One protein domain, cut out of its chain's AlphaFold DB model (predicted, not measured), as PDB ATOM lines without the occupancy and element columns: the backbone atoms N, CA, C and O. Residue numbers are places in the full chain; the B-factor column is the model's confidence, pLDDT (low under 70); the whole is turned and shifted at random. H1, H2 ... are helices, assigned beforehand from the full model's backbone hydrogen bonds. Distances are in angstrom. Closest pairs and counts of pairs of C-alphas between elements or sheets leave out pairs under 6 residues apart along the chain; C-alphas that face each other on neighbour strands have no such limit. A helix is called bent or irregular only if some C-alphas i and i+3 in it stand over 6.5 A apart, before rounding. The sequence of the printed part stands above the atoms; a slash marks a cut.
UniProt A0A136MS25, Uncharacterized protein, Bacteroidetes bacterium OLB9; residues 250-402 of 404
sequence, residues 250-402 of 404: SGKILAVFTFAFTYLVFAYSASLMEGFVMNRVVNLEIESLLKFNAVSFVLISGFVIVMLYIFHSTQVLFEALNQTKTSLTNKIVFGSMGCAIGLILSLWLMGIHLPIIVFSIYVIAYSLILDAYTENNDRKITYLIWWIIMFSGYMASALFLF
ATOM      1  N   SER A 250     -29.665  10.506  10.688       88.81
ATOM      2  CA  SER A 250     -30.859  10.702   9.864       88.81
ATOM      3  C   SER A 250     -32.025  11.236  10.701       88.81
ATOM      4  O   SER A 250     -32.215  10.831  11.848       88.81
ATOM      5  N   GLY A 251     -32.876  12.070  10.100       87.62
ATOM      6  CA  GLY A 251     -34.069  12.588  10.774       87.62
ATOM      7  C   GLY A 251     -35.050  11.501  11.241       87.62
ATOM      8  O   GLY A 251     -35.763  11.689  12.220       87.62
ATOM      9  N   LYS A 252     -35.012  10.309  10.627       92.81
ATOM     10  CA  LYS A 252     -35.754   9.119  11.083       92.81
ATOM     11  C   LYS A 252     -35.255   8.620  12.442       92.81
ATOM     12  O   LYS A 252     -36.055   8.407  13.343       92.81
ATOM     13  N   ILE A 253     -33.937   8.464  12.598       92.50
ATOM     14  CA  ILE A 253     -33.318   8.044  13.867       92.50
ATOM     15  C   ILE A 253     -33.557   9.111  14.936       92.50
ATOM     16  O   ILE A 253     -33.910   8.783  16.067       92.50
ATOM     17  N   LEU A 254     -33.426  10.386  14.562       92.50
ATOM     18  CA  LEU A 254     -33.682  11.501  15.465       92.50
ATOM     19  C   LEU A 254     -35.144  11.536  15.938       92.50
ATOM     20  O   LEU A 254     -35.380  11.814  17.110       92.50
ATOM     21  N   ALA A 255     -36.111  11.194  15.077       93.12
ATOM     22  CA  ALA A 255     -37.516  11.063  15.466       93.12
ATOM     23  C   ALA A 255     -37.706   9.955  16.513       93.12
ATOM     24  O   ALA A 255     -38.260  10.219  17.577       93.12
ATOM     25  N   VAL A 256     -37.177   8.750  16.267       95.56
ATOM     26  CA  VAL A 256     -37.252   7.642  17.242       95.56
ATOM     27  C   VAL A 256     -36.679   8.072  18.590       95.56
ATOM     28  O   VAL A 256     -37.328   7.903  19.619       95.56
ATOM     29  N   PHE A 257     -35.482   8.663  18.577       94.19
ATOM     30  CA  PHE A 257     -34.800   9.102  19.788       94.19
ATOM     31  C   PHE A 257     -35.580  10.187  20.537       94.19
ATOM     32  O   PHE A 257     -35.737  10.088  21.748       94.19
ATOM     33  N   THR A 258     -36.108  11.190  19.832       94.31
ATOM     34  CA  THR A 258     -36.836  12.321  20.434       94.31
ATOM     35  C   THR A 258     -38.083  11.858  21.182       94.31
ATOM     36  O   THR A 258     -38.283  12.209  22.348       94.31
ATOM     37  N   PHE A 259     -38.906  11.023  20.545       95.12
ATOM     38  CA  PHE A 259     -40.127  10.511  21.166       95.12
ATOM     39  C   PHE A 259     -39.818   9.507  22.289       95.12
ATOM     40  O   PHE A 259     -40.424   9.590  23.357       95.12
ATOM     41  N   ALA A 260     -38.824   8.626  22.112       95.94
ATOM     42  CA  ALA A 260     -38.404   7.697  23.166       95.94
ATOM     43  C   ALA A 260     -37.846   8.428  24.400       95.94
ATOM     44  O   ALA A 260     -38.204   8.099  25.530       95.94
ATOM     45  N   PHE A 261     -37.011   9.448  24.185       94.75
ATOM     46  CA  PHE A 261     -36.475  10.299  25.245       94.75
ATOM     47  C   PHE A 261     -37.594  11.012  26.006       94.75
ATOM     48  O   PHE A 261     -37.579  11.013  27.233       94.75
ATOM     49  N   THR A 262     -38.584  11.560  25.292       94.81
ATOM     50  CA  THR A 262     -39.729  12.252  25.905       94.81
ATOM     51  C   THR A 262     -40.482  11.324  26.864       94.81
ATOM     52  O   THR A 262     -40.734  11.697  28.005       94.81
ATOM     53  N   TYR A 263     -40.758  10.082  26.460       93.81
ATOM     54  CA  TYR A 263     -41.351   9.079  27.353       93.81
ATOM     55  C   TYR A 263     -40.493   8.812  28.594       93.81
ATOM     56  O   TYR A 263     -41.005   8.843  29.712       93.81
ATOM     57  N   LEU A 264     -39.191   8.593  28.405       93.12
ATOM     58  CA  LEU A 264     -38.274   8.262  29.494       93.12
ATOM     59  C   LEU A 264     -38.160   9.376  30.537       93.12
ATOM     60  O   LEU A 264     -38.150   9.085  31.731       93.12
ATOM     61  N   VAL A 265     -38.090  10.643  30.119       92.69
ATOM     62  CA  VAL A 265     -37.968  11.751  31.080       92.69
ATOM     63  C   VAL A 265     -39.250  11.968  31.885       92.69
ATOM     64  O   VAL A 265     -39.161  12.243  33.079       92.69
ATOM     65  N   PHE A 266     -40.424  11.765  31.276       92.25
ATOM     66  CA  PHE A 266     -41.705  11.792  31.992       92.25
ATOM     67  C   PHE A 266     -41.887  10.577  32.911       92.25
ATOM     68  O   PHE A 266     -42.465  10.690  33.991       92.25
ATOM     69  N   ALA A 267     -41.399   9.400  32.521       90.88
ATOM     70  CA  ALA A 267     -41.411   8.228  33.391       90.88
ATOM     71  C   ALA A 267     -40.511   8.440  34.614       90.88
ATOM     72  O   ALA A 267     -40.905   8.167  35.747       90.88
ATOM     73  N   TYR A 268     -39.325   9.004  34.380       89.25
ATOM     74  CA  TYR A 268     -38.372   9.317  35.433       89.25
ATOM     75  C   TYR A 268     -38.906  10.347  36.410       89.25
ATOM     76  O   TYR A 268     -38.762  10.156  37.614       89.25
ATOM     77  N   SER A 269     -39.567  11.403  35.930       90.50
ATOM     78  CA  SER A 269     -40.190  12.362  36.837       90.50
ATOM     79  C   SER A 269     -41.309  11.748  37.669       90.50
ATOM     80  O   SER A 269     -41.407  12.088  38.843       90.50
ATOM     81  N   ALA A 270     -42.109  10.832  37.110       88.19
ATOM     82  CA  ALA A 270     -43.162  10.152  37.869       88.19
ATOM     83  C   ALA A 270     -42.561   9.315  39.006       88.19
ATOM     84  O   ALA A 270     -42.925   9.509  40.161       88.19
ATOM     85  N   SER A 271     -41.591   8.455  38.684       85.56
ATOM     86  CA  SER A 271     -40.905   7.598  39.662       85.56
ATOM     87  C   SER A 271     -40.161   8.412  40.731       85.56
ATOM     88  O   SER A 271     -40.175   8.083  41.917       85.56
ATOM     89  N   LEU A 272     -39.544   9.526  40.324       87.12
ATOM     90  CA  LEU A 272     -38.900  10.461  41.237       87.12
ATOM     91  C   LEU A 272     -39.908  11.070  42.220       87.12
ATOM     92  O   LEU A 272     -39.649  11.066  43.421       87.12
ATOM     93  N   MET A 273     -41.028  11.599  41.715       85.69
ATOM     94  CA  MET A 273     -42.075  12.211  42.537       85.69
ATOM     95  C   MET A 273     -42.672  11.195  43.505       85.69
ATOM     96  O   MET A 273     -42.728  11.471  44.699       85.69
ATOM     97  N   GLU A 274     -43.025  10.009  43.013       80.25
ATOM     98  CA  GLU A 274     -43.551   8.908  43.819       80.25
ATOM     99  C   GLU A 274     -42.627   8.576  44.997       80.25
ATOM    100  O   GLU A 274     -43.051   8.596  46.152       80.25
ATOM    101  N   GLY A 275     -41.337   8.354  44.729       77.00
ATOM    102  CA  GLY A 275     -40.398   7.971  45.782       77.00
ATOM    103  C   GLY A 275     -40.121   9.058  46.822       77.00
ATOM    104  O   GLY A 275     -39.666   8.733  47.916       77.00
ATOM    105  N   PHE A 276     -40.402  10.329  46.520       79.62
ATOM    106  CA  PHE A 276     -40.339  11.413  47.503       79.62
ATOM    107  C   PHE A 276     -41.657  11.602  48.261       79.62
ATOM    108  O   PHE A 276     -41.611  11.862  49.459       79.62
ATOM    109  N   VAL A 277     -42.810  11.464  47.600       75.25
ATOM    110  CA  VAL A 277     -44.141  11.603  48.226       75.25
ATOM    111  C   VAL A 277     -44.398  10.486  49.236       75.25
ATOM    112  O   VAL A 277     -44.926  10.749  50.310       75.25
ATOM    113  N   MET A 278     -43.971   9.259  48.932       69.75
ATOM    114  CA  MET A 278     -44.155   8.097  49.812       69.75
ATOM    115  C   MET A 278     -43.277   8.127  51.079       69.75
ATOM    116  O   MET A 278     -43.347   7.217  51.907       69.75
ATOM    117  N   ASN A 279     -42.418   9.138  51.253       66.31
ATOM    118  CA  ASN A 279     -41.538   9.220  52.413       66.31
ATOM    119  C   ASN A 279     -42.196   9.942  53.602       66.31
ATOM    120  O   ASN A 279     -42.694  11.056  53.472       66.31
ATOM    121  N   ARG A 280     -42.080   9.359  54.803       60.44
ATOM    122  CA  ARG A 280     -42.659   9.885  56.056       60.44
ATOM    123  C   ARG A 280     -42.149  11.272  56.477       60.44
ATOM    124  O   ARG A 280     -42.832  11.965  57.221       60.44
ATOM    125  N   VAL A 281     -40.955  11.671  56.038       62.88
ATOM    126  CA  VAL A 281     -40.337  12.976  56.348       62.88
ATOM    127  C   VAL A 281     -40.901  14.088  55.454       62.88
ATOM    128  O   VAL A 281     -40.818  15.275  55.786       62.88
ATOM    129  N   VAL A 282     -41.497  13.722  54.317       65.38
ATOM    130  CA  VAL A 282     -42.032  14.656  53.328       65.38
ATOM    131  C   VAL A 282     -43.506  14.911  53.629       65.38
ATOM    132  O   VAL A 282     -44.371  14.098  53.336       65.38
ATOM    133  N   ASN A 283     -43.802  16.079  54.203       66.88
ATOM    134  CA  ASN A 283     -45.182  16.519  54.387       66.88
ATOM    135  C   ASN A 283     -45.606  17.417  53.217       66.88
ATOM    136  O   ASN A 283     -45.152  18.561  53.122       66.88
ATOM    137  N   LEU A 284     -46.453  16.894  52.330       65.50
ATOM    138  CA  LEU A 284     -47.035  17.623  51.198       65.50
ATOM    139  C   LEU A 284     -48.517  17.975  51.418       65.50
ATOM    140  O   LEU A 284     -49.218  18.253  50.451       65.50
ATOM    141  N   GLU A 285     -48.998  18.009  52.667       61.53
ATOM    142  CA  GLU A 285     -50.355  18.467  52.996       61.53
ATOM    143  C   GLU A 285     -50.558  19.942  52.609       61.53
ATOM    144  O   GLU A 285     -50.251  20.870  53.362       61.53
ATOM    145  N   ILE A 286     -51.123  20.165  51.421       55.34
ATOM    146  CA  ILE A 286     -51.429  21.497  50.874       55.34
ATOM    147  C   ILE A 286     -52.454  22.237  51.757       55.34
ATOM    148  O   ILE A 286     -52.429  23.465  51.843       55.34
ATOM    149  N   GLU A 287     -53.318  21.499  52.462       47.56
ATOM    150  CA  GLU A 287     -54.365  22.045  53.338       47.56
ATOM    151  C   GLU A 287     -53.821  22.683  54.624       47.56
ATOM    152  O   GLU A 287     -54.507  23.492  55.254       47.56
ATOM    153  N   SER A 288     -52.568  22.396  54.997       52.41
ATOM    154  CA  SER A 288     -51.898  23.045  56.123       52.41
ATOM    155  C   SER A 288     -50.564  23.670  55.702       52.41
ATOM    156  O   SER A 288     -49.493  23.326  56.185       52.41
ATOM    157  N   LEU A 289     -50.635  24.692  54.839       46.28
ATOM    158  CA  LEU A 289     -49.496  25.542  54.432       46.28
ATOM    159  C   LEU A 289     -48.595  26.004  55.601       46.28
ATOM    160  O   LEU A 289     -47.397  26.190  55.419       46.28
ATOM    161  N   LEU A 290     -49.149  26.156  56.810       47.12
ATOM    162  CA  LEU A 290     -48.413  26.508  58.034       47.12
ATOM    163  C   LEU A 290     -47.533  25.374  58.601       47.12
ATOM    164  O   LEU A 290     -46.633  25.658  59.386       47.12
ATOM    165  N   LYS A 291     -47.765  24.112  58.220       52.94
ATOM    166  CA  LYS A 291     -46.950  22.939  58.597       52.94
ATOM    167  C   LYS A 291     -45.956  22.529  57.508       52.94
ATOM    168  O   LYS A 291     -45.289  21.501  57.630       52.94
ATOM    169  N   PHE A 292     -45.859  23.314  56.438       63.97
ATOM    170  CA  PHE A 292     -45.015  22.996  55.302       63.97
ATOM    171  C   PHE A 292     -43.533  23.112  55.687       63.97
ATOM    172  O   PHE A 292     -43.007  24.205  55.901       63.97
ATOM    173  N   ASN A 293     -42.860  21.968  55.824       69.38
ATOM    174  CA  ASN A 293     -41.457  21.924  56.224       69.38
ATOM    175  C   ASN A 293     -40.554  22.441  55.083       69.38
ATOM    176  O   ASN A 293     -40.869  22.296  53.899       69.38
ATOM    177  N   ALA A 294     -39.392  23.006  55.422       74.25
ATOM    178  CA  ALA A 294     -38.411  23.507  54.457       74.25
ATOM    179  C   ALA A 294     -37.991  22.434  53.430       74.25
ATOM    180  O   ALA A 294     -37.768  22.747  52.262       74.25
ATOM    181  N   VAL A 295     -37.948  21.164  53.849       76.75
ATOM    182  CA  VAL A 295     -37.716  20.000  52.976       76.75
ATOM    183  C   VAL A 295     -38.762  19.914  51.862       76.75
ATOM    184  O   VAL A 295     -38.404  19.844  50.687       76.75
ATOM    185  N   SER A 296     -40.046  19.992  52.210       78.31
ATOM    186  CA  SER A 296     -41.149  19.943  51.250       78.31
ATOM    187  C   SER A 296     -41.093  21.110  50.259       78.31
ATOM    188  O   SER A 296     -41.350  20.930  49.070       78.31
ATOM    189  N   PHE A 297     -40.669  22.296  50.711       81.75
ATOM    190  CA  PHE A 297     -40.478  23.461  49.839       81.75
ATOM    191  C   PHE A 297     -39.357  23.280  48.823       81.75
ATOM    192  O   PHE A 297     -39.537  23.608  47.644       81.75
ATOM    193  N   VAL A 298     -38.225  22.718  49.248       84.19
ATOM    194  CA  VAL A 298     -37.126  22.376  48.337       84.19
ATOM    195  C   VAL A 298     -37.582  21.335  47.313       84.19
ATOM    196  O   VAL A 298     -37.267  21.480  46.132       84.19
ATOM    197  N   LEU A 299     -38.363  20.332  47.726       86.12
ATOM    198  CA  LEU A 299     -38.869  19.290  46.828       86.12
ATOM    199  C   LEU A 299     -39.854  19.834  45.788       86.12
ATOM    200  O   LEU A 299     -39.632  19.613  44.600       86.12
ATOM    201  N   ILE A 300     -40.878  20.600  46.190       85.69
ATOM    202  CA  ILE A 300     -41.825  21.205  45.233       85.69
ATOM    203  C   ILE A 300     -41.090  22.132  44.262       85.69
ATOM    204  O   ILE A 300     -41.281  22.035  43.049       85.69
ATOM    205  N   SER A 301     -40.214  23.001  44.773       89.00
ATOM    206  CA  SER A 301     -39.414  23.889  43.921       89.00
ATOM    207  C   SER A 301     -38.553  23.084  42.945       89.00
ATOM    208  O   SER A 301     -38.479  23.404  41.759       89.00
ATOM    209  N   GLY A 302     -37.950  21.992  43.418       90.50
ATOM    210  CA  GLY A 302     -37.185  21.066  42.597       90.50
ATOM    211  C   GLY A 302     -38.027  20.390  41.517       90.50
ATOM    212  O   GLY A 302     -37.584  20.324  40.377       90.50
ATOM    213  N   PHE A 303     -39.249  19.949  41.818       90.06
ATOM    214  CA  PHE A 303     -40.170  19.363  40.838       90.06
ATOM    215  C   PHE A 303     -40.566  20.347  39.740       90.06
ATOM    216  O   PHE A 303     -40.564  19.980  38.563       90.06
ATOM    217  N   VAL A 304     -40.817  21.609  40.093       90.38
ATOM    218  CA  VAL A 304     -41.041  22.670  39.102       90.38
ATOM    219  C   VAL A 304     -39.811  22.833  38.203       90.38
ATOM    220  O   VAL A 304     -39.946  22.902  36.981       90.38
ATOM    221  N   ILE A 305     -38.601  22.820  38.773       92.12
ATOM    222  CA  ILE A 305     -37.353  22.890  37.997       92.12
ATOM    223  C   ILE A 305     -37.183  21.662  37.088       92.12
ATOM    224  O   ILE A 305     -36.872  21.834  35.911       92.12
ATOM    225  N   VAL A 306     -37.436  20.438  37.577       92.62
ATOM    226  CA  VAL A 306     -37.421  19.207  36.756       92.62
ATOM    227  C   VAL A 306     -38.333  19.363  35.541       92.62
ATOM    228  O   VAL A 306     -38.000  18.925  34.444       92.62
ATOM    229  N   MET A 307     -39.469  20.022  35.706       91.25
ATOM    230  CA  MET A 307     -40.475  20.135  34.653       91.25
ATOM    231  C   MET A 307     -40.108  21.186  33.615       91.25
ATOM    232  O   MET A 307     -40.265  20.950  32.415       91.25
ATOM    233  N   LEU A 308     -39.499  22.289  34.051       91.56
ATOM    234  CA  LEU A 308     -38.838  23.239  33.153       91.56
ATOM    235  C   LEU A 308     -37.695  22.573  32.372       91.56
ATOM    236  O   LEU A 308     -37.518  22.830  31.182       91.56
ATOM    237  N   TYR A 309     -36.944  21.684  33.019       93.12
ATOM    238  CA  TYR A 309     -35.871  20.912  32.397       93.12
ATOM    239  C   TYR A 309     -36.378  19.913  31.355       93.12
ATOM    240  O   TYR A 309     -35.803  19.823  30.266       93.12
ATOM    241  N   ILE A 310     -37.473  19.206  31.648       93.19
ATOM    242  CA  ILE A 310     -38.155  18.343  30.679       93.19
ATOM    243  C   ILE A 310     -38.594  19.177  29.479       93.19
ATOM    244  O   ILE A 310     -38.242  18.832  28.359       93.19
ATOM    245  N   PHE A 311     -39.268  20.309  29.703       91.94
ATOM    246  CA  PHE A 311     -39.692  21.195  28.620       91.94
ATOM    247  C   PHE A 311     -38.533  21.671  27.746       91.94
ATOM    248  O   PHE A 311     -38.609  21.588  26.523       91.94
ATOM    249  N   HIS A 312     -37.443  22.136  28.356       91.00
ATOM    250  CA  HIS A 312     -36.313  22.651  27.596       91.00
ATOM    251  C   HIS A 312     -35.576  21.553  26.810       91.00
ATOM    252  O   HIS A 312     -35.258  21.753  25.638       91.00
ATOM    253  N   SER A 313     -35.327  20.384  27.417       93.06
ATOM    254  CA  SER A 313     -34.637  19.275  26.730       93.06
ATOM    255  C   SER A 313     -35.410  18.764  25.524       93.06
ATOM    256  O   SER A 313     -34.838  18.589  24.445       93.06
ATOM    257  N   THR A 314     -36.703  18.512  25.688       93.50
ATOM    258  CA  THR A 314     -37.548  18.026  24.598       93.50
ATOM    259  C   THR A 314     -37.714  19.104  23.531       93.50
ATOM    260  O   THR A 314     -37.613  18.779  22.351       93.50
ATOM    261  N   GLN A 315     -37.853  20.387  23.895       92.00
ATOM    262  CA  GLN A 315     -37.929  21.483  22.921       92.00
ATOM    263  C   GLN A 315     -36.701  21.477  22.005       92.00
ATOM    264  O   GLN A 315     -36.847  21.512  20.785       92.00
ATOM    265  N   VAL A 316     -35.498  21.371  22.578       91.75
ATOM    266  CA  VAL A 316     -34.242  21.309  21.813       91.75
ATOM    267  C   VAL A 316     -34.227  20.120  20.842       91.75
ATOM    268  O   VAL A 316     -33.761  20.260  19.708       91.75
ATOM    269  N   LEU A 317     -34.756  18.959  21.245       93.00
ATOM    270  CA  LEU A 317     -34.838  17.774  20.380       93.00
ATOM    271  C   LEU A 317     -35.848  17.941  19.242       93.00
ATOM    272  O   LEU A 317     -35.530  17.615  18.098       93.00
ATOM    273  N   PHE A 318     -37.036  18.475  19.529       92.31
ATOM    274  CA  PHE A 318     -38.058  18.728  18.511       92.31
ATOM    275  C   PHE A 318     -37.612  19.816  17.518       92.31
ATOM    276  O   PHE A 318     -37.788  19.654  16.310       92.31
ATOM    277  N   GLU A 319     -36.933  20.870  17.979       90.44
ATOM    278  CA  GLU A 319     -36.312  21.865  17.095       90.44
ATOM    279  C   GLU A 319     -35.252  21.233  16.181       90.44
ATOM    280  O   GLU A 319     -35.235  21.500  14.975       90.44
ATOM    281  N   ALA A 320     -34.394  20.363  16.722       90.06
ATOM    282  CA  ALA A 320     -33.409  19.637  15.926       90.06
ATOM    283  C   ALA A 320     -34.077  18.699  14.907       90.06
ATOM    284  O   ALA A 320     -33.658  18.643  13.750       90.06
ATOM    285  N   LEU A 321     -35.152  18.004  15.295       90.75
ATOM    286  CA  LEU A 321     -35.934  17.163  14.392       90.75
ATOM    287  C   LEU A 321     -36.524  17.983  13.237       90.75
ATOM    288  O   LEU A 321     -36.407  17.580  12.076       90.75
ATOM    289  N   ASN A 322     -37.074  19.161  13.522       88.00
ATOM    290  CA  ASN A 322     -37.633  20.053  12.506       88.00
ATOM    291  C   ASN A 322     -36.572  20.564  11.522       88.00
ATOM    292  O   ASN A 322     -36.834  20.650  10.319       88.00
ATOM    293  N   GLN A 323     -35.342  20.806  11.985       86.00
ATOM    294  CA  GLN A 323     -34.225  21.212  11.121       86.00
ATOM    295  C   GLN A 323     -33.833  20.135  10.101       86.00
ATOM    296  O   GLN A 323     -33.374  20.468   9.007       86.00
ATOM    297  N   THR A 324     -34.072  18.851  10.396       83.44
ATOM    298  CA  THR A 324     -33.771  17.755   9.454       83.44
ATOM    299  C   THR A 324     -34.716  17.684   8.248       83.44
ATOM    300  O   THR A 324     -34.485  16.869   7.355       83.44
ATOM    301  N   LYS A 325     -35.778  18.509   8.201       80.94
ATOM    302  CA  LYS A 325     -36.806  18.524   7.136       80.94
ATOM    303  C   LYS A 325     -37.396  17.138   6.836       80.94
ATOM    304  O   LYS A 325     -37.699  16.800   5.691       80.94
ATOM    305  N   THR A 326     -37.550  16.319   7.872       83.31
ATOM    306  CA  THR A 326     -38.163  14.993   7.759       83.31
ATOM    307  C   THR A 326     -39.630  15.132   7.357       83.31
ATOM    308  O   THR A 326     -40.356  15.933   7.938       83.31
ATOM    309  N   SER A 327     -40.080  14.350   6.369       87.62
ATOM    310  CA  SER A 327     -41.484  14.371   5.947       87.62
ATOM    311  C   SER A 327     -42.421  13.966   7.090       87.62
ATOM    312  O   SER A 327     -42.079  13.108   7.906       87.62
ATOM    313  N   LEU A 328     -43.630  14.535   7.112       87.50
ATOM    314  CA  LEU A 328     -44.630  14.280   8.155       87.50
ATOM    315  C   LEU A 328     -44.901  12.779   8.357       87.50
ATOM    316  O   LEU A 328     -44.907  12.295   9.483       87.50
ATOM    317  N   THR A 329     -45.038  12.014   7.270       88.94
ATOM    318  CA  THR A 329     -45.246  10.558   7.334       88.94
ATOM    319  C   THR A 329     -44.115   9.848   8.076       88.94
ATOM    320  O   THR A 329     -44.368   8.978   8.905       88.94
ATOM    321  N   ASN A 330     -42.863  10.239   7.822       89.19
ATOM    322  CA  ASN A 330     -41.719   9.663   8.520       89.19
ATOM    323  C   ASN A 330     -41.687  10.101   9.989       89.19
ATOM    324  O   ASN A 330     -41.419   9.259  10.842       89.19
ATOM    325  N   LYS A 331     -42.001  11.366  10.306       88.81
ATOM    326  CA  LYS A 331     -42.119  11.813  11.704       88.81
ATOM    327  C   LYS A 331     -43.134  10.961  12.471       88.81
ATOM    328  O   LYS A 331     -42.814  10.480  13.549       88.81
ATOM    329  N   ILE A 332     -44.314  10.717  11.895       90.44
ATOM    330  CA  ILE A 332     -45.381   9.933  12.536       90.44
ATOM    331  C   ILE A 332     -44.967   8.469  12.720       90.44
ATOM    332  O   ILE A 332     -45.074   7.942  13.825       90.44
ATOM    333  N   VAL A 333     -44.481   7.800  11.669       93.94
ATOM    334  CA  VAL A 333     -44.113   6.372  11.740       93.94
ATOM    335  C   VAL A 333     -42.948   6.148  12.708       93.94
ATOM    336  O   VAL A 333     -43.048   5.333  13.626       93.94
ATOM    337  N   PHE A 334     -41.850   6.888  12.538       94.69
ATOM    338  CA  PHE A 334     -40.664   6.721  13.380       94.69
ATOM    339  C   PHE A 334     -40.865   7.301  14.785       94.69
ATOM    340  O   PHE A 334     -40.348   6.740  15.747       94.69
ATOM    341  N   GLY A 335     -41.667   8.356  14.929       93.19
ATOM    342  CA  GLY A 335     -42.089   8.879  16.227       93.19
ATOM    343  C   GLY A 335     -42.946   7.878  16.995       93.19
ATOM    344  O   GLY A 335     -42.671   7.627  18.161       93.19
ATOM    345  N   SER A 336     -43.891   7.199  16.334       93.06
ATOM    346  CA  SER A 336     -44.702   6.142  16.966       93.06
ATOM    347  C   SER A 336     -43.845   4.960  17.427       93.06
ATOM    348  O   SER A 336     -44.054   4.432  18.519       93.06
ATOM    349  N   MET A 337     -42.837   4.576  16.633       95.75
ATOM    350  CA  MET A 337     -41.845   3.580  17.050       95.75
ATOM    351  C   MET A 337     -41.046   4.063  18.271       95.75
ATOM    352  O   MET A 337     -40.827   3.292  19.201       95.75
ATOM    353  N   GLY A 338     -40.665   5.343  18.300       95.06
ATOM    354  CA  GLY A 338     -40.050   5.989  19.460       95.06
ATOM    355  C   GLY A 338     -40.936   5.952  20.707       95.06
ATOM    356  O   GLY A 338     -40.454   5.569  21.768       95.06
ATOM    357  N   CYS A 339     -42.232   6.255  20.584       94.56
ATOM    358  CA  CYS A 339     -43.197   6.146  21.684       94.56
ATOM    359  C   CYS A 339     -43.279   4.716  22.228       94.56
ATOM    360  O   CYS A 339     -43.232   4.519  23.438       94.56
ATOM    361  N   ALA A 340     -43.362   3.713  21.346       94.44
ATOM    362  CA  ALA A 340     -43.427   2.309  21.751       94.44
ATOM    363  C   ALA A 340     -42.153   1.867  22.492       94.44
ATOM    364  O   ALA A 340     -42.238   1.281  23.571       94.44
ATOM    365  N   ILE A 341     -40.974   2.196  21.950       95.44
ATOM    366  CA  ILE A 341     -39.683   1.908  22.592       95.44
ATOM    367  C   ILE A 341     -39.584   2.632  23.938       95.44
ATOM    368  O   ILE A 341     -39.230   2.017  24.943       95.44
ATOM    369  N   GLY A 342     -39.920   3.921  23.968       94.44
ATOM    370  CA  GLY A 342     -39.893   4.742  25.173       94.44
ATOM    371  C   GLY A 342     -40.797   4.186  26.265       94.44
ATOM    372  O   GLY A 342     -40.356   4.067  27.405       94.44
ATOM    373  N   LEU A 343     -42.021   3.776  25.925       92.62
ATOM    374  CA  LEU A 343     -42.953   3.164  26.870       92.62
ATOM    375  C   LEU A 343     -42.414   1.840  27.427       92.62
ATOM    376  O   LEU A 343     -42.402   1.663  28.643       92.62
ATOM    377  N   ILE A 344     -41.927   0.939  26.568       93.00
ATOM    378  CA  ILE A 344     -41.359  -0.351  26.999       93.00
ATOM    379  C   ILE A 344     -40.177  -0.128  27.946       93.00
ATOM    380  O   ILE A 344     -40.132  -0.719  29.023       93.00
ATOM    381  N   LEU A 345     -39.240   0.748  27.571       92.38
ATOM    382  CA  LEU A 345     -38.082   1.063  28.406       92.38
ATOM    383  C   LEU A 345     -38.495   1.706  29.731       92.38
ATOM    384  O   LEU A 345     -37.914   1.392  30.764       92.38
ATOM    385  N   SER A 346     -39.506   2.572  29.713       91.00
ATOM    386  CA  SER A 346     -40.010   3.228  30.918       91.00
ATOM    387  C   SER A 346     -40.621   2.230  31.903       91.00
ATOM    388  O   SER A 346     -40.329   2.285  33.096       91.00
ATOM    389  N   LEU A 347     -41.423   1.284  31.407       88.38
ATOM    390  CA  LEU A 347     -41.999   0.216  32.228       88.38
ATOM    391  C   LEU A 347     -40.916  -0.712  32.784       88.38
ATOM    392  O   LEU A 347     -40.974  -1.081  33.952       88.38
ATOM    393  N   TRP A 348     -39.919  -1.051  31.964       86.44
ATOM    394  CA  TRP A 348     -38.842  -1.957  32.361       86.44
ATOM    395  C   TRP A 348     -37.881  -1.340  33.385       86.44
ATOM    396  O   TRP A 348     -37.472  -2.020  34.321       86.44
ATOM    397  N   LEU A 349     -37.515  -0.066  33.217       84.12
ATOM    398  CA  LEU A 349     -36.514   0.595  34.060       84.12
ATOM    399  C   LEU A 349     -37.086   1.192  35.343       84.12
ATOM    400  O   LEU A 349     -36.368   1.262  36.336       84.12
ATOM    401  N   MET A 350     -38.320   1.703  35.305       81.75
ATOM    402  CA  MET A 350     -38.823   2.600  36.355       81.75
ATOM    403  C   MET A 350     -40.078   2.097  37.053       81.75
ATOM    404  O   MET A 350     -40.407   2.637  38.102       81.75
ATOM    405  N   GLY A 351     -40.757   1.083  36.501       70.62
ATOM    406  CA  GLY A 351     -41.954   0.508  37.113       70.62
ATOM    407  C   GLY A 351     -43.043   1.556  37.353       70.62
ATOM    408  O   GLY A 351     -43.409   1.805  38.490       70.62
ATOM    409  N   ILE A 352     -43.530   2.213  36.293       71.94
ATOM    410  CA  ILE A 352     -44.545   3.272  36.415       71.94
ATOM    411  C   ILE A 352     -45.823   2.712  37.065       71.94
ATOM    412  O   ILE A 352     -46.525   1.914  36.445       71.94
ATOM    413  N   HIS A 353     -46.162   3.197  38.261       74.62
ATOM    414  CA  HIS A 353     -47.407   2.849  38.961       74.62
ATOM    415  C   HIS A 353     -48.615   3.697  38.531       74.62
ATOM    416  O   HIS A 353     -49.760   3.378  38.844       74.62
ATOM    417  N   LEU A 354     -48.382   4.770  37.771       75.12
ATOM    418  CA  LEU A 354     -49.445   5.564  37.163       75.12
ATOM    419  C   LEU A 354     -50.162   4.740  36.072       75.12
ATOM    420  O   LEU A 354     -49.485   4.059  35.294       75.12
ATOM    421  N   PRO A 355     -51.502   4.822  35.931       85.25
ATOM    422  CA  PRO A 355     -52.210   4.089  34.887       85.25
ATOM    423  C   PRO A 355     -51.615   4.363  33.499       85.25
ATOM    424  O   PRO A 355     -51.606   5.502  33.025       85.25
ATOM    425  N   ILE A 356     -51.139   3.307  32.830       85.50
ATOM    426  CA  ILE A 356     -50.346   3.396  31.587       85.50
ATOM    427  C   ILE A 356     -51.069   4.193  30.497       85.50
ATOM    428  O   ILE A 356     -50.442   4.944  29.747       85.50
ATOM    429  N   ILE A 357     -52.393   4.046  30.415       86.31
ATOM    430  CA  ILE A 357     -53.230   4.766  29.452       86.31
ATOM    431  C   ILE A 357     -53.192   6.270  29.737       86.31
ATOM    432  O   ILE A 357     -52.943   7.054  28.826       86.31
ATOM    433  N   VAL A 358     -53.376   6.669  30.998       85.00
ATOM    434  CA  VAL A 358     -53.346   8.078  31.415       85.00
ATOM    435  C   VAL A 358     -51.966   8.670  31.140       85.00
ATOM    436  O   VAL A 358     -51.863   9.710  30.492       85.00
ATOM    437  N   PHE A 359     -50.903   7.965  31.535       88.62
ATOM    438  CA  PHE A 359     -49.527   8.373  31.261       88.62
ATOM    439  C   PHE A 359     -49.261   8.553  29.756       88.62
ATOM    440  O   PHE A 359     -48.736   9.580  29.328       88.62
ATOM    441  N   SER A 360     -49.684   7.591  28.933       89.88
ATOM    442  CA  SER A 360     -49.477   7.641  27.482       89.88
ATOM    443  C   SER A 360     -50.240   8.790  26.828       89.88
ATOM    444  O   SER A 360     -49.684   9.469  25.967       89.88
ATOM    445  N   ILE A 361     -51.481   9.055  27.255       89.56
ATOM    446  CA  ILE A 361     -52.261  10.203  26.774       89.56
ATOM    447  C   ILE A 361     -51.524  11.508  27.085       89.56
ATOM    448  O   ILE A 361     -51.388  12.345  26.191       89.56
ATOM    449  N   TYR A 362     -50.997  11.659  28.305       89.38
ATOM    450  CA  TYR A 362     -50.221  12.840  28.691       89.38
ATOM    451  C   TYR A 362     -49.004  13.049  27.790       89.38
ATOM    452  O   TYR A 362     -48.842  14.134  27.230       89.38
ATOM    453  N   VAL A 363     -48.171  12.020  27.613       92.25
ATOM    454  CA  VAL A 363     -46.922  12.144  26.845       92.25
ATOM    455  C   VAL A 363     -47.188  12.370  25.355       92.25
ATOM    456  O   VAL A 363     -46.499  13.176  24.722       92.25
ATOM    457  N   ILE A 364     -48.209  11.724  24.782       91.81
ATOM    458  CA  ILE A 364     -48.596  11.930  23.377       91.81
ATOM    459  C   ILE A 364     -49.137  13.347  23.175       91.81
ATOM    460  O   ILE A 364     -48.668  14.052  22.283       91.81
ATOM    461  N   ALA A 365     -50.079  13.791  24.012       91.19
ATOM    462  CA  ALA A 365     -50.640  15.138  23.919       91.19
ATOM    463  C   ALA A 365     -49.555  16.210  24.099       91.19
ATOM    464  O   ALA A 365     -49.495  17.167  23.328       91.19
ATOM    465  N   TYR A 366     -48.648  16.008  25.056       92.38
ATOM    466  CA  TYR A 366     -47.472  16.849  25.247       92.38
ATOM    467  C   TYR A 366     -46.595  16.915  23.988       92.38
ATOM    468  O   TYR A 366     -46.236  18.003  23.541       92.38
ATOM    469  N   SER A 367     -46.286  15.762  23.391       92.12
ATOM    470  CA  SER A 367     -45.440  15.679  22.195       92.12
ATOM    471  C   SER A 367     -46.066  16.409  21.006       92.12
ATOM    472  O   SER A 367     -45.366  17.111  20.282       92.12
ATOM    473  N   LEU A 368     -47.389  16.307  20.835       89.19
ATOM    474  CA  LEU A 368     -48.130  17.030  19.795       89.19
ATOM    475  C   LEU A 368     -48.114  18.547  20.021       89.19
ATOM    476  O   LEU A 368     -47.917  19.307  19.074       89.19
ATOM    477  N   ILE A 369     -48.292  18.994  21.269       89.44
ATOM    478  CA  ILE A 369     -48.188  20.416  21.624       89.44
ATOM    479  C   ILE A 369     -46.776  20.928  21.332       89.44
ATOM    480  O   ILE A 369     -46.636  22.039  20.826       89.44
ATOM    481  N   LEU A 370     -45.740  20.138  21.623       89.56
ATOM    482  CA  LEU A 370     -44.354  20.555  21.426       89.56
ATOM    483  C   LEU A 370     -43.939  20.574  19.948       89.56
ATOM    484  O   LEU A 370     -43.260  21.510  19.520       89.56
ATOM    485  N   ASP A 371     -44.392  19.606  19.149       87.19
ATOM    486  CA  ASP A 371     -44.217  19.630  17.688       87.19
ATOM    487  C   ASP A 371     -44.895  20.887  17.107       87.19
ATOM    488  O   ASP A 371     -44.261  21.674  16.407       87.19
ATOM    489  N   ALA A 372     -46.130  21.189  17.529       85.44
ATOM    490  CA  ALA A 372     -46.835  22.403  17.109       85.44
ATOM    491  C   ALA A 372     -46.164  23.706  17.600       85.44
ATOM    492  O   ALA A 372     -46.106  24.688  16.854       85.44
ATOM    493  N   TYR A 373     -45.642  23.726  18.831       86.38
ATOM    494  CA  TYR A 373     -44.909  24.858  19.413       86.38
ATOM    495  C   TYR A 373     -43.629  25.171  18.631       86.38
ATOM    496  O   TYR A 373     -43.291  26.338  18.423       86.38
ATOM    497  N   THR A 374     -42.912  24.130  18.207       85.56
ATOM    498  CA  THR A 374     -41.639  24.264  17.490       85.56
ATOM    499  C   THR A 374     -41.822  24.558  15.999       85.56
ATOM    500  O   THR A 374     -40.928  25.151  15.396       85.56
ATOM    501  N   GLU A 375     -42.967  24.208  15.403       81.38
ATOM    502  CA  GLU A 375     -43.306  24.568  14.017       81.38
ATOM    503  C   GLU A 375     -43.886  25.992  13.885       81.38
ATOM    504  O   GLU A 375     -43.538  26.712  12.947       81.38
ATOM    505  N   ASN A 376     -44.726  26.446  14.827       76.62
ATOM    506  CA  ASN A 376     -45.418  27.741  14.740       76.62
ATOM    507  C   ASN A 376     -44.756  28.840  15.584       76.62
ATOM    508  O   ASN A 376     -45.116  29.068  16.744       76.62
ATOM    509  N   ASN A 377     -43.855  29.608  14.964       65.44
ATOM    510  CA  ASN A 377     -43.149  30.697  15.648       65.44
ATOM    511  C   ASN A 377     -44.061  31.817  16.185       65.44
ATOM    512  O   ASN A 377     -43.725  32.423  17.203       65.44
ATOM    513  N   ASP A 378     -45.220  32.045  15.566       61.12
ATOM    514  CA  ASP A 378     -46.082  33.198  15.863       61.12
ATOM    515  C   ASP A 378     -47.078  32.958  17.013       61.12
ATOM    516  O   ASP A 378     -47.682  33.901  17.522       61.12
ATOM    517  N   ARG A 379     -47.268  31.703  17.457       68.81
ATOM    518  CA  ARG A 379     -48.267  31.324  18.486       68.81
ATOM    519  C   ARG A 379     -47.668  30.669  19.731       68.81
ATOM    520  O   ARG A 379     -48.369  29.978  20.473       68.81
ATOM    521  N   LYS A 380     -46.383  30.912  20.007       75.06
ATOM    522  CA  LYS A 380     -45.652  30.279  21.121       75.06
ATOM    523  C   LYS A 380     -46.330  30.449  22.482       75.06
ATOM    524  O   LYS A 380     -46.347  29.505  23.264       75.06
ATOM    525  N   ILE A 381     -46.948  31.603  22.749       79.25
ATOM    526  CA  ILE A 381     -47.622  31.877  24.031       79.25
ATOM    527  C   ILE A 381     -48.815  30.936  24.251       79.25
ATOM    528  O   ILE A 381     -48.969  30.394  25.341       79.25
ATOM    529  N   THR A 382     -49.639  30.693  23.229       82.88
ATOM    530  CA  THR A 382     -50.809  29.807  23.345       82.88
ATOM    531  C   THR A 382     -50.391  28.386  23.704       82.88
ATOM    532  O   THR A 382     -50.948  27.785  24.619       82.88
ATOM    533  N   TYR A 383     -49.377  27.859  23.025       81.69
ATOM    534  CA  TYR A 383     -48.849  26.526  23.300       81.69
ATOM    535  C   TYR A 383     -48.125  26.443  24.652       81.69
ATOM    536  O   TYR A 383     -48.212  25.416  25.315       81.69
ATOM    537  N   LEU A 384     -47.485  27.527  25.105       82.88
ATOM    538  CA  LEU A 384     -46.906  27.605  26.448       82.88
ATOM    539  C   LEU A 384     -47.991  27.542  27.536       82.88
ATOM    540  O   LEU A 384     -47.814  26.849  28.532       82.88
ATOM    541  N   ILE A 385     -49.133  28.210  27.337       84.75
ATOM    542  CA  ILE A 385     -50.275  28.123  28.262       84.75
ATOM    543  C   ILE A 385     -50.800  26.683  28.322       84.75
ATOM    544  O   ILE A 385     -50.974  26.138  29.411       84.75
ATOM    545  N   TRP A 386     -50.997  26.040  27.168       84.56
ATOM    546  CA  TRP A 386     -51.395  24.628  27.114       84.56
ATOM    547  C   TRP A 386     -50.385  23.711  27.798       84.56
ATOM    548  O   TRP A 386     -50.777  22.791  28.515       84.56
ATOM    549  N   TRP A 387     -49.093  23.988  27.628       85.56
ATOM    550  CA  TRP A 387     -48.037  23.270  28.324       85.56
ATOM    551  C   TRP A 387     -48.150  23.413  29.849       85.56
ATOM    552  O   TRP A 387     -48.120  22.397  30.539       85.56
ATOM    553  N   ILE A 388     -48.355  24.627  30.376       86.62
ATOM    554  CA  ILE A 388     -48.524  24.865  31.823       86.62
ATOM    555  C   ILE A 388     -49.728  24.088  32.373       86.62
ATOM    556  O   ILE A 388     -49.630  23.488  33.446       86.62
ATOM    557  N   ILE A 389     -50.850  24.067  31.645       86.50
ATOM    558  CA  ILE A 389     -52.063  23.337  32.048       86.50
ATOM    559  C   ILE A 389     -51.785  21.830  32.109       86.50
ATOM    560  O   ILE A 389     -52.059  21.192  33.127       86.50
ATOM    561  N   MET A 390     -51.195  21.268  31.050       85.38
ATOM    562  CA  MET A 390     -50.846  19.844  30.979       85.38
ATOM    563  C   MET A 390     -49.840  19.448  32.060       85.38
ATOM    564  O   MET A 390     -49.992  18.406  32.695       85.38
ATOM    565  N   PHE A 391     -48.838  20.292  32.303       84.75
ATOM    566  CA  PHE A 391     -47.856  20.097  33.362       84.75
ATOM    567  C   PHE A 391     -48.519  20.073  34.744       84.75
ATOM    568  O   PHE A 391     -48.283  19.152  35.523       84.75
ATOM    569  N   SER A 392     -49.382  21.049  35.030       84.94
ATOM    570  CA  SER A 392     -50.081  21.135  36.314       84.94
ATOM    571  C   SER A 392     -50.964  19.906  36.544       84.94
ATOM    572  O   SER A 392     -50.947  19.337  37.633       84.94
ATOM    573  N   GLY A 393     -51.672  19.445  35.506       85.00
ATOM    574  CA  GLY A 393     -52.479  18.224  35.552       85.00
ATOM    575  C   GLY A 393     -51.643  16.960  35.760       85.00
ATOM    576  O   GLY A 393     -52.004  16.120  36.583       85.00
ATOM    577  N   TYR A 394     -50.500  16.841  35.081       86.50
ATOM    578  CA  TYR A 394     -49.572  15.723  35.261       86.50
ATOM    579  C   TYR A 394     -48.990  15.701  36.678       86.50
ATOM    580  O   TYR A 394     -49.025  14.665  37.334       86.50
ATOM    581  N   MET A 395     -48.503  16.843  37.171       84.19
ATOM    582  CA  MET A 395     -47.923  16.952  38.510       84.19
ATOM    583  C   MET A 395     -48.972  16.676  39.587       84.19
ATOM    584  O   MET A 395     -48.694  15.927  40.513       84.19
ATOM    585  N   ALA A 396     -50.188  17.209  39.448       81.56
ATOM    586  CA  ALA A 396     -51.288  16.885  40.351       81.56
ATOM    587  C   ALA A 396     -51.592  15.380  40.326       81.56
ATOM    588  O   ALA A 396     -51.686  14.758  41.376       81.56
ATOM    589  N   SER A 397     -51.673  14.776  39.138       79.75
ATOM    590  CA  SER A 397     -51.943  13.340  38.999       79.75
ATOM    591  C   SER A 397     -50.844  12.492  39.648       79.75
ATOM    592  O   SER A 397     -51.153  11.532  40.340       79.75
ATOM    593  N   ALA A 398     -49.572  12.855  39.461       77.25
ATOM    594  CA  ALA A 398     -48.440  12.172  40.080       77.25
ATOM    595  C   ALA A 398     -48.401  12.371  41.604       77.25
ATOM    596  O   ALA A 398     -48.078  11.439  42.322       77.25
ATOM    597  N   LEU A 399     -48.738  13.554  42.120       75.88
ATOM    598  CA  LEU A 399     -48.705  13.818  43.561       75.88
ATOM    599  C   LEU A 399     -49.907  13.206  44.300       75.88
ATOM    600  O   LEU A 399     -49.717  12.596  45.344       75.88
ATOM    601  N   PHE A 400     -51.130  13.338  43.774       71.44
ATOM    602  CA  PHE A 400     -52.351  12.894  44.461       71.44
ATOM    603  C   PHE A 400     -52.583  11.385  44.380       71.44
ATOM    604  O   PHE A 400     -53.068  10.808  45.347       71.44
ATOM    605  N   LEU A 401     -52.227  10.737  43.266       67.38
ATOM    606  CA  LEU A 401     -52.469   9.301  43.079       67.38
ATOM    607  C   LEU A 401     -51.620   8.423  44.012       67.38
ATOM    608  O   LEU A 401     -51.972   7.277  44.252       67.38
ATOM    609  N   PHE A 402     -50.513   8.963  44.522       57.91
ATOM    610  CA  PHE A 402     -49.615   8.283  45.458       57.91
ATOM    611  C   PHE A 402     -49.761   8.765  46.902       57.91
ATOM    612  O   PHE A 402     -49.129   8.208  47.790       57.91
TER     613      PHE A 402
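Overview. This is residues 250 to 402 of the 404 residues of an uncharacterized protein of Bacteroidetes bacterium OLB9 (UniProt A0A136MS25). Two long helices, H3 and H1, run side by side in opposite ways, and the hairpin of H5 and H6 crosses over one face of this pair at steep tilts. H4 packs along H1, while short H2 lies by one end of the long pair and touches no helix. The printed part has 153 residues with six named helices, H1 to H6 in order, and no named strand: all helix. It is compact, with a radius of gyration of the C-alphas of 16.6 A and spans of 53 by 37 by 21 A.

Along the chain. H3, residues 294 to 323, is longest at 43.6 A. H1, residues 251 to 277, begins at C-alpha (-34.069, 12.588, 10.774) and measures 38.8 A. H4 is residues 328 to 350, 31.1 A; H5 residues 356 to 375, 28.4 A. H6, residues 377 to 400, 35.1 A, ends at C-alpha (-52.351, 12.894, 44.461), with a kink of 32 degrees near residue 384. H2 is residues 286 to 291. H2 and H6 are irregular: C-alphas 287 and 290 are 8.8 A apart, C-alphas 378 and 381 8.4 A.

Arrangement. H1, H3, H4, H5 and H6 form an up and down bundle, each running against the one before. H3 touches H1 at a shallow tilt of 7 degrees; the closest C-alphas, of Leu 317 and Thr 258, are 5.8 A apart. H1 is the hub and touches H4 closest at C-alphas Ala 260 and Gly 342, 3.9 A. H5 and H6 form a helical hairpin, closest at C-alphas Tyr 373 and Lys 380, 5.7 A. H5 residues 370 to 375 touch H3 at a steep 55 degrees, closest at C-alphas Thr 374 and Glu 319, 5.9 A. H6 residues 398 to 399 touch H1, closest at C-alphas Ala 398 and Ala 270, 6.1 A. Every O i to N i+4 pair is within hydrogen-bond range in H1, H3, H4 and H5; H6 has 18 of 20, H2 0 of 2 and 1 of 3 O i to N i+3 pairs.

Size, cuts and confidence. The C-alphas of Leu 290 and Ser 327, the two farthest apart, are 53.9 A apart. The printed part has no cut and no long link. Confidence is under 70 at residues 278 to 293, 377 to 379 and 401 to 402.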